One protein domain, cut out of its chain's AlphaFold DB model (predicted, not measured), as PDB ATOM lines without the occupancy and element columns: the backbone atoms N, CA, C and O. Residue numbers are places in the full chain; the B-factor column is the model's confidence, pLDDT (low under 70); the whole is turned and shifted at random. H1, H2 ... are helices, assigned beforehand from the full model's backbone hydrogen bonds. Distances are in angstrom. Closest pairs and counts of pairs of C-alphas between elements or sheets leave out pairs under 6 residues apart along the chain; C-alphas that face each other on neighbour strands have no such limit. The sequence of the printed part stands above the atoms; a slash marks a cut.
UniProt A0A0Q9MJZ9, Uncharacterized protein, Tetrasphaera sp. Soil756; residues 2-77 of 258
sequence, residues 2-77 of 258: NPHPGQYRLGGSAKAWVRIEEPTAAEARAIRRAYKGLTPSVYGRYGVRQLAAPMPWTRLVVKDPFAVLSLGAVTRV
ATOM      1  N   ASN A   2      28.614  57.305 -20.903       56.62
ATOM      2  CA  ASN A   2      29.120  56.190 -20.081       56.62
ATOM      3  C   ASN A   2      30.647  56.229 -19.946       56.62
ATOM      4  O   ASN A   2      31.291  56.843 -20.801       56.62
ATOM      5  N   PRO A   3      31.243  55.648 -18.880       53.19
ATOM      6  CA  PRO A   3      32.685  55.704 -18.672       53.19
ATOM      7  C   PRO A   3      33.390  55.263 -19.954       53.19
ATOM      8  O   PRO A   3      33.337  54.097 -20.335       53.19
ATOM      9  N   HIS A   4      34.005  56.226 -20.652       49.66
ATOM     10  CA  HIS A   4      34.616  55.937 -21.935       49.66
ATOM     11  C   HIS A   4      35.706  54.886 -21.728       49.66
ATOM     12  O   HIS A   4      36.476  54.956 -20.760       49.66
ATOM     13  N   PRO A   5      35.829  53.939 -22.661       43.25
ATOM     14  CA  PRO A   5      36.564  52.716 -22.429       43.25
ATOM     15  C   PRO A   5      38.088  52.922 -22.410       43.25
ATOM     16  O   PRO A   5      38.813  51.965 -22.464       43.25
ATOM     17  N   GLY A   6      38.668  54.119 -22.308       51.06
ATOM     18  CA  GLY A   6      40.135  54.264 -22.293       51.06
ATOM     19  C   GLY A   6      40.836  53.677 -21.054       51.06
ATOM     20  O   GLY A   6      41.938  53.150 -21.174       51.06
ATOM     21  N   GLN A   7      40.212  53.758 -19.873       52.12
ATOM     22  CA  GLN A   7      40.906  53.553 -18.585       52.12
ATOM     23  C   GLN A   7      40.645  52.200 -17.909       52.12
ATOM     24  O   GLN A   7      41.438  51.772 -17.076       52.12
ATOM     25  N   TYR A   8      39.564  51.510 -18.266       56.94
ATOM     26  CA  TYR A   8      39.082  50.328 -17.551       56.94
ATOM     27  C   TYR A   8      38.806  49.206 -18.552       56.94
ATOM     28  O   TYR A   8      37.683  49.022 -18.978       56.94
ATOM     29  N   ARG A   9      39.843  48.515 -19.031       69.19
ATOM     30  CA  ARG A   9      39.718  47.546 -20.139       69.19
ATOM     31  C   ARG A   9      40.394  46.212 -19.853       69.19
ATOM     32  O   ARG A   9      41.071  45.709 -20.742       69.19
ATOM     33  N   LEU A  10      40.362  45.683 -18.628       69.69
ATOM     34  CA  LEU A  10      41.174  44.497 -18.293       69.69
ATOM     35  C   LEU A  10      42.661  44.696 -18.654       69.69
ATOM     36  O   LEU A  10      43.320  43.834 -19.227       69.69
ATOM     37  N   GLY A  11      43.189  45.893 -18.383       60.12
ATOM     38  CA  GLY A  11      44.542  46.262 -18.804       60.12
ATOM     39  C   GLY A  11      44.686  46.688 -20.271       60.12
ATOM     40  O   GLY A  11      45.779  46.588 -20.824       60.12
ATOM     41  N   GLY A  12      43.615  47.180 -20.899       66.12
ATOM     42  CA  GLY A  12      43.630  47.696 -22.276       66.12
ATOM     43  C   GLY A  12      43.100  46.718 -23.330       66.12
ATOM     44  O   GLY A  12      42.988  47.103 -24.491       66.12
ATOM     45  N   SER A  13      42.774  45.480 -22.948       62.00
ATOM     46  CA  SER A  13      42.377  44.402 -23.861       62.00
ATOM     47  C   SER A  13      40.893  44.392 -24.244       62.00
ATOM     48  O   SER A  13      40.560  43.885 -25.308       62.00
ATOM     49  N   ALA A  14      39.997  44.958 -23.432       68.62
ATOM     50  CA  ALA A  14      38.553  44.967 -23.693       68.62
ATOM     51  C   ALA A  14      38.079  46.288 -24.315       68.62
ATOM     52  O   ALA A  14      38.420  47.343 -23.809       68.62
ATOM     53  N   LYS A  15      37.267  46.294 -25.379       70.44
ATOM     54  CA  LYS A  15      36.721  47.553 -25.948       70.44
ATOM     55  C   LYS A  15      35.326  47.928 -25.436       70.44
ATOM     56  O   LYS A  15      34.957  49.088 -25.590       70.44
ATOM     57  N   ALA A  16      34.650  46.961 -24.829       82.12
ATOM     58  CA  ALA A  16      33.259  46.921 -24.393       82.12
ATOM     59  C   ALA A  16      33.168  45.969 -23.184       82.12
ATOM     60  O   ALA A  16      34.181  45.355 -22.812       82.12
ATOM     61  N   TRP A  17      31.982  45.798 -22.597       87.56
ATOM     62  CA  TRP A  17      31.744  44.710 -21.652       87.56
ATOM     63  C   TRP A  17      32.137  43.376 -22.285       87.56
ATOM     64  O   TRP A  17      31.788  43.056 -23.420       87.56
ATOM     65  N   VAL A  18      32.928  42.597 -21.552       89.56
ATOM     66  CA  VAL A  18      33.414  41.300 -22.013       89.56
ATOM     67  C   VAL A  18      33.559  40.359 -20.830       89.56
ATOM     68  O   VAL A  18      34.005  40.744 -19.748       89.56
ATOM     69  N   ARG A  19      33.201  39.100 -21.064       92.25
ATOM     70  CA  ARG A  19      33.524  37.983 -20.184       92.25
ATOM     71  C   ARG A  19      34.652  37.185 -20.821       92.25
ATOM     72  O   ARG A  19      34.456  36.569 -21.865       92.25
ATOM     73  N   ILE A  20      35.817  37.209 -20.185       91.62
ATOM     74  CA  ILE A  20      36.969  36.390 -20.547       91.62
ATOM     75  C   ILE A  20      37.001  35.207 -19.588       91.62
ATOM     76  O   ILE A  20      37.221  35.369 -18.389       91.62
ATOM     77  N   GLU A  21      36.784  34.011 -20.126       91.00
ATOM     78  CA  GLU A  21      36.909  32.762 -19.368       91.00
ATOM     79  C   GLU A  21      38.225  32.073 -19.675       91.00
ATOM     80  O   GLU A  21      38.939  31.724 -18.742       91.00
ATOM     81  N   GLU A  22      38.580  31.964 -20.956       93.12
ATOM     82  CA  GLU A  22      39.862  31.441 -21.424       93.12
ATOM     83  C   GLU A  22      40.579  32.512 -22.258       93.12
ATOM     84  O   GLU A  22      40.284  32.672 -23.442       93.12
ATOM     85  N   PRO A  23      41.484  33.300 -21.647       92.81
ATOM     86  CA  PRO A  23      42.192  34.356 -22.356       92.81
ATOM     87  C   PRO A  23      43.144  33.770 -23.399       92.81
ATOM     88  O   PRO A  23      43.914  32.850 -23.115       92.81
ATOM     89  N   THR A  24      43.186  34.378 -24.581       94.31
ATOM     90  CA  THR A  24      44.245  34.132 -25.566       94.31
ATOM     91  C   THR A  24      45.620  34.480 -24.984       94.31
ATOM     92  O   THR A  24      45.755  35.268 -24.044       94.31
ATOM     93  N   ALA A  25      46.698  33.968 -25.585       95.25
ATOM     94  CA  ALA A  25      48.059  34.305 -25.153       95.25
ATOM     95  C   ALA A  25      48.356  35.820 -25.221       95.25
ATOM     96  O   ALA A  25      49.162  36.339 -24.444       95.25
ATOM     97  N   ALA A  26      47.725  36.545 -26.148       92.56
ATOM     98  CA  ALA A  26      47.840  37.997 -26.242       92.56
ATOM     99  C   ALA A  26      47.131  38.694 -25.070       92.56
ATOM    100  O   ALA A  26      47.759  39.505 -24.385       92.56
ATOM    101  N   GLU A  27      45.880  38.328 -24.784       92.69
ATOM    102  CA  GLU A  27      45.104  38.877 -23.662       92.69
ATOM    103  C   GLU A  27      45.756  38.556 -22.318       92.69
ATOM    104  O   GLU A  27      45.961  39.455 -21.504       92.69
ATOM    105  N   ALA A  28      46.187  37.310 -22.105       95.12
ATOM    106  CA  ALA A  28      46.864  36.908 -20.877       95.12
ATOM    107  C   ALA A  28      48.150  37.720 -20.639       95.12
ATOM    108  O   ALA A  28      48.440  38.121 -19.510       95.12
ATOM    109  N   ARG A  29      48.925  38.009 -21.698       94.44
ATOM    110  CA  ARG A  29      50.106  38.885 -21.602       94.44
ATOM    111  C   ARG A  29      49.721  40.327 -21.276       94.44
ATOM    112  O   ARG A  29      50.380  40.928 -20.430       94.44
ATOM    113  N   ALA A  30      48.684  40.869 -21.914       91.69
ATOM    114  CA  ALA A  30      48.213  42.231 -21.664       91.69
ATOM    115  C   ALA A  30      47.733  42.408 -20.213       91.69
ATOM    116  O   ALA A  30      48.256  43.265 -19.498       91.69
ATOM    117  N   ILE A  31      46.841  41.523 -19.752       93.19
ATOM    118  CA  ILE A  31      46.315  41.501 -18.381       93.19
ATOM    119  C   ILE A  31      47.469  41.392 -17.376       93.19
ATOM    120  O   ILE A  31      47.579  42.206 -16.459       93.19
ATOM    121  N   ARG A  32      48.400  40.445 -17.573       94.81
ATOM    122  CA  ARG A  32      49.545  40.267 -16.666       94.81
ATOM    123  C   ARG A  32      50.439  41.502 -16.593       94.81
ATOM    124  O   ARG A  32      50.901  41.841 -15.509       94.81
ATOM    125  N   ARG A  33      50.707  42.170 -17.719       93.94
ATOM    126  CA  ARG A  33      51.521  43.396 -17.734       93.94
ATOM    127  C   ARG A  33      50.827  44.539 -17.003       93.94
ATOM    128  O   ARG A  33      51.468  45.198 -16.189       93.94
ATOM    129  N   ALA A  34      49.531  44.730 -17.238       91.88
ATOM    130  CA  ALA A  34      48.752  45.754 -16.553       91.88
ATOM    131  C   ALA A  34      48.723  45.532 -15.032       91.88
ATOM    132  O   ALA A  34      49.029  46.449 -14.274       91.88
ATOM    133  N   TYR A  35      48.469  44.298 -14.588       92.88
ATOM    134  CA  TYR A  35      48.398  43.944 -13.164       92.88
ATOM    135  C   TYR A  35      49.773  43.887 -12.472       92.88
ATOM    136  O   TYR A  35      49.838  43.823 -11.249       92.88
ATOM    137  N   LYS A  36      50.872  43.958 -13.234       92.88
ATOM    138  CA  LYS A  36      52.240  44.163 -12.723       92.88
ATOM    139  C   LYS A  36      52.693  45.627 -12.762       92.88
ATOM    140  O   LYS A  36      53.861  45.895 -12.514       92.88
ATOM    141  N   GLY A  37      51.822  46.566 -13.144       92.19
ATOM    142  CA  GLY A  37      52.213  47.969 -13.289       92.19
ATOM    143  C   GLY A  37      53.218  48.208 -14.423       92.19
ATOM    144  O   GLY A  37      54.016  49.129 -14.358       92.19
ATOM    145  N   LEU A  38      53.233  47.373 -15.467       92.75
ATOM    146  CA  LEU A  38      54.159  47.509 -16.608       92.75
ATOM    147  C   LEU A  38      53.523  48.210 -17.817       92.75
ATOM    148  O   LEU A  38      54.103  48.233 -18.907       92.75
ATOM    149  N   THR A  39      52.317  48.746 -17.637       90.12
ATOM    150  CA  THR A  39      51.534  49.395 -18.689       90.12
ATOM    151  C   THR A  39      51.055  50.765 -18.191       90.12
ATOM    152  O   THR A  39      49.921  50.890 -17.737       90.12
ATOM    153  N   PRO A  40      51.890  51.817 -18.259       86.88
ATOM    154  CA  PRO A  40      51.527  53.144 -17.752       86.88
ATOM    155  C   PRO A  40      50.293  53.761 -18.420       86.88
ATOM    156  O   PRO A  40      49.602  54.567 -17.810       86.88
ATOM    157  N   SER A  41      49.964  53.362 -19.653       84.19
ATOM    158  CA  SER A  41      48.779  53.855 -20.369       84.19
ATOM    159  C   SER A  41      47.447  53.463 -19.724       84.19
ATOM    160  O   SER A  41      46.430  54.070 -20.046       84.19
ATOM    161  N   VAL A  42      47.436  52.478 -18.817       83.06
ATOM    162  CA  VAL A  42      46.230  52.074 -18.068       83.06
ATOM    163  C   VAL A  42      46.213  52.610 -16.639       83.06
ATOM    164  O   VAL A  42      45.368  52.227 -15.832       83.06
ATOM    165  N   TYR A  43      47.155  53.483 -16.291       85.75
ATOM    166  CA  TYR A  43      47.181  54.114 -14.981       85.75
ATOM    167  C   TYR A  43      45.986  55.051 -14.836       85.75
ATOM    168  O   TYR A  43      45.757  55.948 -15.646       85.75
ATOM    169  N   GLY A  44      45.196  54.827 -13.786       77.88
ATOM    170  CA  GLY A  44      44.025  55.649 -13.511       77.88
ATOM    171  C   GLY A  44      44.423  57.077 -13.149       77.88
ATOM    172  O   GLY A  44      45.380  57.284 -12.413       77.88
ATOM    173  N   ARG A  45      43.641  58.068 -13.577       76.50
ATOM    174  CA  ARG A  45      43.874  59.491 -13.257       76.50
ATOM    175  C   ARG A  45      44.056  59.782 -11.755       76.50
ATOM    176  O   ARG A  45      44.694  60.762 -11.398       76.50
ATOM    177  N   TYR A  46      43.480  58.939 -10.899       75.62
ATOM    178  CA  TYR A  46      43.440  59.100  -9.442       75.62
ATOM    179  C   TYR A  46      44.359  58.131  -8.690       75.62
ATOM    180  O   TYR A  46      44.179  57.917  -7.495       75.62
ATOM    181  N   GLY A  47      45.294  57.468  -9.374       81.56
ATOM    182  CA  GLY A  47      46.189  56.549  -8.681       81.56
ATOM    183  C   GLY A  47      47.221  57.288  -7.835       81.56
ATOM    184  O   GLY A  47      47.770  58.314  -8.230       81.56
ATOM    185  N   VAL A  48      47.526  56.717  -6.678       83.12
ATOM    186  CA  VAL A  48      48.546  57.221  -5.757       83.12
ATOM    187  C   VAL A  48      49.849  56.461  -6.007       83.12
ATOM    188  O   VAL A  48      49.836  55.241  -6.148       83.12
ATOM    189  N   ARG A  49      50.984  57.174  -6.075       87.88
ATOM    190  CA  ARG A  49      52.337  56.593  -6.256       87.88
ATOM    191  C   ARG A  49      52.479  55.668  -7.481       87.88
ATOM    192  O   ARG A  49      53.225  54.694  -7.450       87.88
ATOM    193  N   GLN A  50      51.812  55.988  -8.590       88.75
ATOM    194  CA  GLN A  50      51.758  55.117  -9.777       88.75
ATOM    195  C   GLN A  50      53.122  54.845 -10.424       88.75
ATOM    196  O   GLN A  50      53.327  53.786 -11.008       88.75
ATOM    197  N   LEU A  51      54.081  55.764 -10.280       89.69
ATOM    198  CA  LEU A  51      55.449  55.573 -10.774       89.69
ATOM    199  C   LEU A  51      56.188  54.427 -10.065       89.69
ATOM    200  O   LEU A  51      57.126  53.874 -10.627       89.69
ATOM    201  N   ALA A  52      55.754  54.041  -8.860       92.94
ATOM    202  CA  ALA A  52      56.314  52.908  -8.127       92.94
ATOM    203  C   ALA A  52      55.688  51.562  -8.530       92.94
ATOM    204  O   ALA A  52      56.201  50.521  -8.128       92.94
ATOM    205  N   ALA A  53      54.607  51.556  -9.319       91.94
ATOM    206  CA  ALA A  53      53.886  50.342  -9.696       91.94
ATOM    207  C   ALA A  53      54.728  49.242 -10.385       91.94
ATOM    208  O   ALA A  53      54.461  48.083 -10.082       91.94
ATOM    209  N   PRO A  54      55.736  49.524 -11.246       92.62
ATOM    210  CA  PRO A  54      56.553  48.466 -11.851       92.62
ATOM    211  C   PRO A  54      57.598  47.872 -10.894       92.62
ATOM    212  O   PRO A  54      58.264  46.900 -11.250       92.62
ATOM    213  N   MET A  55      57.794  48.460  -9.707       94.06
ATOM    214  CA  MET A  55      58.829  48.014  -8.778       94.06
ATOM    215  C   MET A  55      58.410  46.718  -8.067       94.06
ATOM    216  O   MET A  55      57.285  46.636  -7.571       94.06
ATOM    217  N   PRO A  56      59.303  45.720  -7.933       88.56
ATOM    218  CA  PRO A  56      58.944  44.394  -7.419       88.56
ATOM    219  C   PRO A  56      58.550  44.380  -5.933       88.56
ATOM    220  O   PRO A  56      57.896  43.441  -5.488       88.56
ATOM    221  N   TRP A  57      58.920  45.409  -5.168       89.69
ATOM    222  CA  TRP A  57      58.530  45.579  -3.762       89.69
ATOM    223  C   TRP A  57      57.218  46.355  -3.579       89.69
ATOM    224  O   TRP A  57      56.737  46.497  -2.455       89.69
ATOM    225  N   THR A  58      56.632  46.886  -4.655       91.19
ATOM    226  CA  THR A  58      55.381  47.640  -4.571       91.19
ATOM    227  C   THR A  58      54.196  46.692  -4.615       91.19
ATOM    228  O   THR A  58      53.985  45.957  -5.579       91.19
ATOM    229  N   ARG A  59      53.345  46.770  -3.591       90.94
ATOM    230  CA  ARG A  59      52.038  46.123  -3.622       90.94
ATOM    231  C   ARG A  59      51.052  46.983  -4.410       90.94
ATOM    232  O   ARG A  59      50.652  48.050  -3.951       90.94
ATOM    233  N   LEU A  60      50.661  46.515  -5.592       92.31
ATOM    234  CA  LEU A  60      49.724  47.224  -6.461       92.31
ATOM    235  C   LEU A  60      48.267  46.939  -6.072       92.31
ATOM    236  O   LEU A  60      47.886  45.793  -5.837       92.31
ATOM    237  N   VAL A  61      47.444  47.988  -6.069       91.94
ATOM    238  CA  VAL A  61      45.981  47.885  -6.038       91.94
ATOM    239  C   VAL A  61      45.458  48.288  -7.411       91.94
ATOM    240  O   VAL A  61      45.689  49.409  -7.863       91.94
ATOM    241  N   VAL A  62      44.762  47.370  -8.078       91.12
ATOM    242  CA  VAL A  62      44.171  47.597  -9.402       91.12
ATOM    243  C   VAL A  62      42.659  47.689  -9.248       91.12
ATOM    244  O   VAL A  62      42.024  46.749  -8.778       91.12
ATOM    245  N   LYS A  63      42.078  48.823  -9.650       90.12
ATOM    246  CA  LYS A  63      40.624  48.989  -9.752       90.12
ATOM    247  C   LYS A  63      40.192  48.718 -11.188       90.12
ATOM    248  O   LYS A  63      40.556  49.479 -12.082       90.12
ATOM    249  N   ASP A  64      39.375  47.690 -11.383       89.62
ATOM    250  CA  ASP A  64      38.912  47.273 -12.707       89.62
ATOM    251  C   ASP A  64      37.426  46.869 -12.683       89.62
ATOM    252  O   ASP A  64      37.099  45.743 -12.309       89.62
ATOM    253  N   PRO A  65      36.506  47.777 -13.061       88.19
ATOM    254  CA  PRO A  65      35.078  47.477 -13.146       88.19
ATOM    255  C   PRO A  65      34.727  46.316 -14.088       88.19
ATOM    256  O   PRO A  65      33.741  45.632 -13.844       88.19
ATOM    257  N   PHE A  66      35.525  46.058 -15.131       87.81
ATOM    258  CA  PHE A  66      35.243  45.015 -16.128       87.81
ATOM    259  C   PHE A  66      35.693  43.630 -15.655       87.81
ATOM    260  O   PHE A  66      35.176  42.610 -16.116       87.81
ATOM    261  N   ALA A  67      36.611  43.575 -14.683       92.81
ATOM    262  CA  ALA A  67      37.039  42.324 -14.062       92.81
ATOM    263  C   ALA A  67      35.886  41.575 -13.383       92.81
ATOM    264  O   ALA A  67      35.979  40.357 -13.260       92.81
ATOM    265  N   VAL A  68      34.787  42.253 -13.026       94.88
ATOM    266  CA  VAL A  68      33.594  41.640 -12.414       94.88
ATOM    267  C   VAL A  68      33.030  40.472 -13.234       94.88
ATOM    268  O   VAL A  68      32.565  39.496 -12.659       94.88
ATOM    269  N   LEU A  69      33.144  40.525 -14.567       95.00
ATOM    270  CA  LEU A  69      32.691  39.464 -15.472       95.00
ATOM    271  C   LEU A  69      33.760  38.407 -15.773       95.00
ATOM    272  O   LEU A  69      33.471  37.453 -16.491       95.00
ATOM    273  N   SER A  70      34.993  38.589 -15.295       94.94
ATOM    274  CA  SER A  70      36.172  37.801 -15.689       94.94
ATOM    275  C   SER A  70      37.066  37.439 -14.494       94.94
ATOM    276  O   SER A  70      38.279  37.266 -14.653       94.94
ATOM    277  N   LEU A  71      36.496  37.327 -13.286       95.00
ATOM    278  CA  LEU A  71      37.258  37.136 -12.043       95.00
ATOM    279  C   LEU A  71      38.136  35.879 -12.102       95.00
ATOM    280  O   LEU A  71      39.300  35.911 -11.691       95.00
ATOM    281  N   GLY A  72      37.602  34.788 -12.661       93.75
ATOM    282  CA  GLY A  72      38.329  33.528 -12.829       93.75
ATOM    283  C   GLY A  72      39.576  33.670 -13.699       93.75
ATOM    284  O   GLY A  72      40.674  33.309 -13.268       93.75
ATOM    285  N   ALA A  73      39.434  34.242 -14.897       94.31
ATOM    286  CA  ALA A  73      40.553  34.438 -15.814       94.31
ATOM    287  C   ALA A  73      41.596  35.408 -15.248       94.31
ATOM    288  O   ALA A  73      42.790  35.103 -15.270       94.31
ATOM    289  N   VAL A  74      41.159  36.541 -14.684       94.50
ATOM    290  CA  VAL A  74      42.061  37.526 -14.065       94.50
ATOM    291  C   VAL A  74      42.877  36.870 -12.953       94.50
ATOM    292  O   VAL A  74      44.104  36.992 -12.948       94.50
ATOM    293  N   THR A  75      42.233  36.106 -12.065       95.44
ATOM    294  CA  THR A  75      42.919  35.421 -10.960       95.44
ATOM    295  C   THR A  75      43.927  34.398 -11.478       95.44
ATOM    296  O   THR A  75      45.083  34.429 -11.059       95.44
ATOM    297  N   ARG A  76      43.548  33.536 -12.436       95.50
ATOM    298  CA  ARG A  76      44.469  32.530 -13.004       95.50
ATOM    299  C   ARG A  76      45.675  33.157 -13.705       95.50
ATOM    300  O   ARG A  76      46.788  32.655 -13.581       95.50
ATOM    301  N   VAL A  77      45.474  34.239 -14.458       96.25
ATOM    302  CA  VAL A  77      46.536  34.863 -15.268       96.25
ATOM    303  C   VAL A  77      47.536  35.649 -14.423       96.25
ATOM    304  O   VAL A  77      48.726  35.706 -14.768       96.25
TER     305      VAL A  77
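This is residues 2 to 77 of the 258 residues of an uncharacterized protein of Tetrasphaera sp. Soil756 (UniProt A0A0Q9MJZ9). The model has little regular structure: a loop-rich body in which residues 2 to 24 lead into H1, and a wide loop, residues 36 to 64, swings away from H1 and returns to H2 and H3. H3 meets H1 nearly at a right angle. The printed part has 76 residues, 23 of them in three named helices, in the order H1, H2, H3, with no named strand; the class is all helix. It is compact, with a radius of gyration of the C-alphas of 11.9 A and spans of 30 by 29 by 18 A.

H1, residues 25 to 35, touches H3, residues 71 to 77, about perpendicular at 82 degrees; their closest C-alphas, of Ala 28 and Val 77, are 6.0 A apart. H2, residues 65 to 69, is close to H3 but not clearly touching, with the closest C-alphas, of Ala 67 and Val 74, 6.9 A apart. H1 and H2 are apart. In H1 and H3 every O i to N i+4 pair is within hydrogen-bond range; in H2 0 of 1 is, beside 1 of 2 O i to N i+3 pairs.

H1 begins at C-alpha 25 (48.059, 34.305, -25.153) and is 15.4 A long. H2 is 8.7 A long. H3 is 10.1 A long and ends at C-alpha 77 (46.536, 34.863, -15.268).

The C-alphas farthest apart, of Asn 2 and Trp 57, are 35.3 A apart. The printed part has no cut. The link from H1 to H2 is long, that from H2 to H3 tight. Residues 2 to 14 have pLDDT under 70.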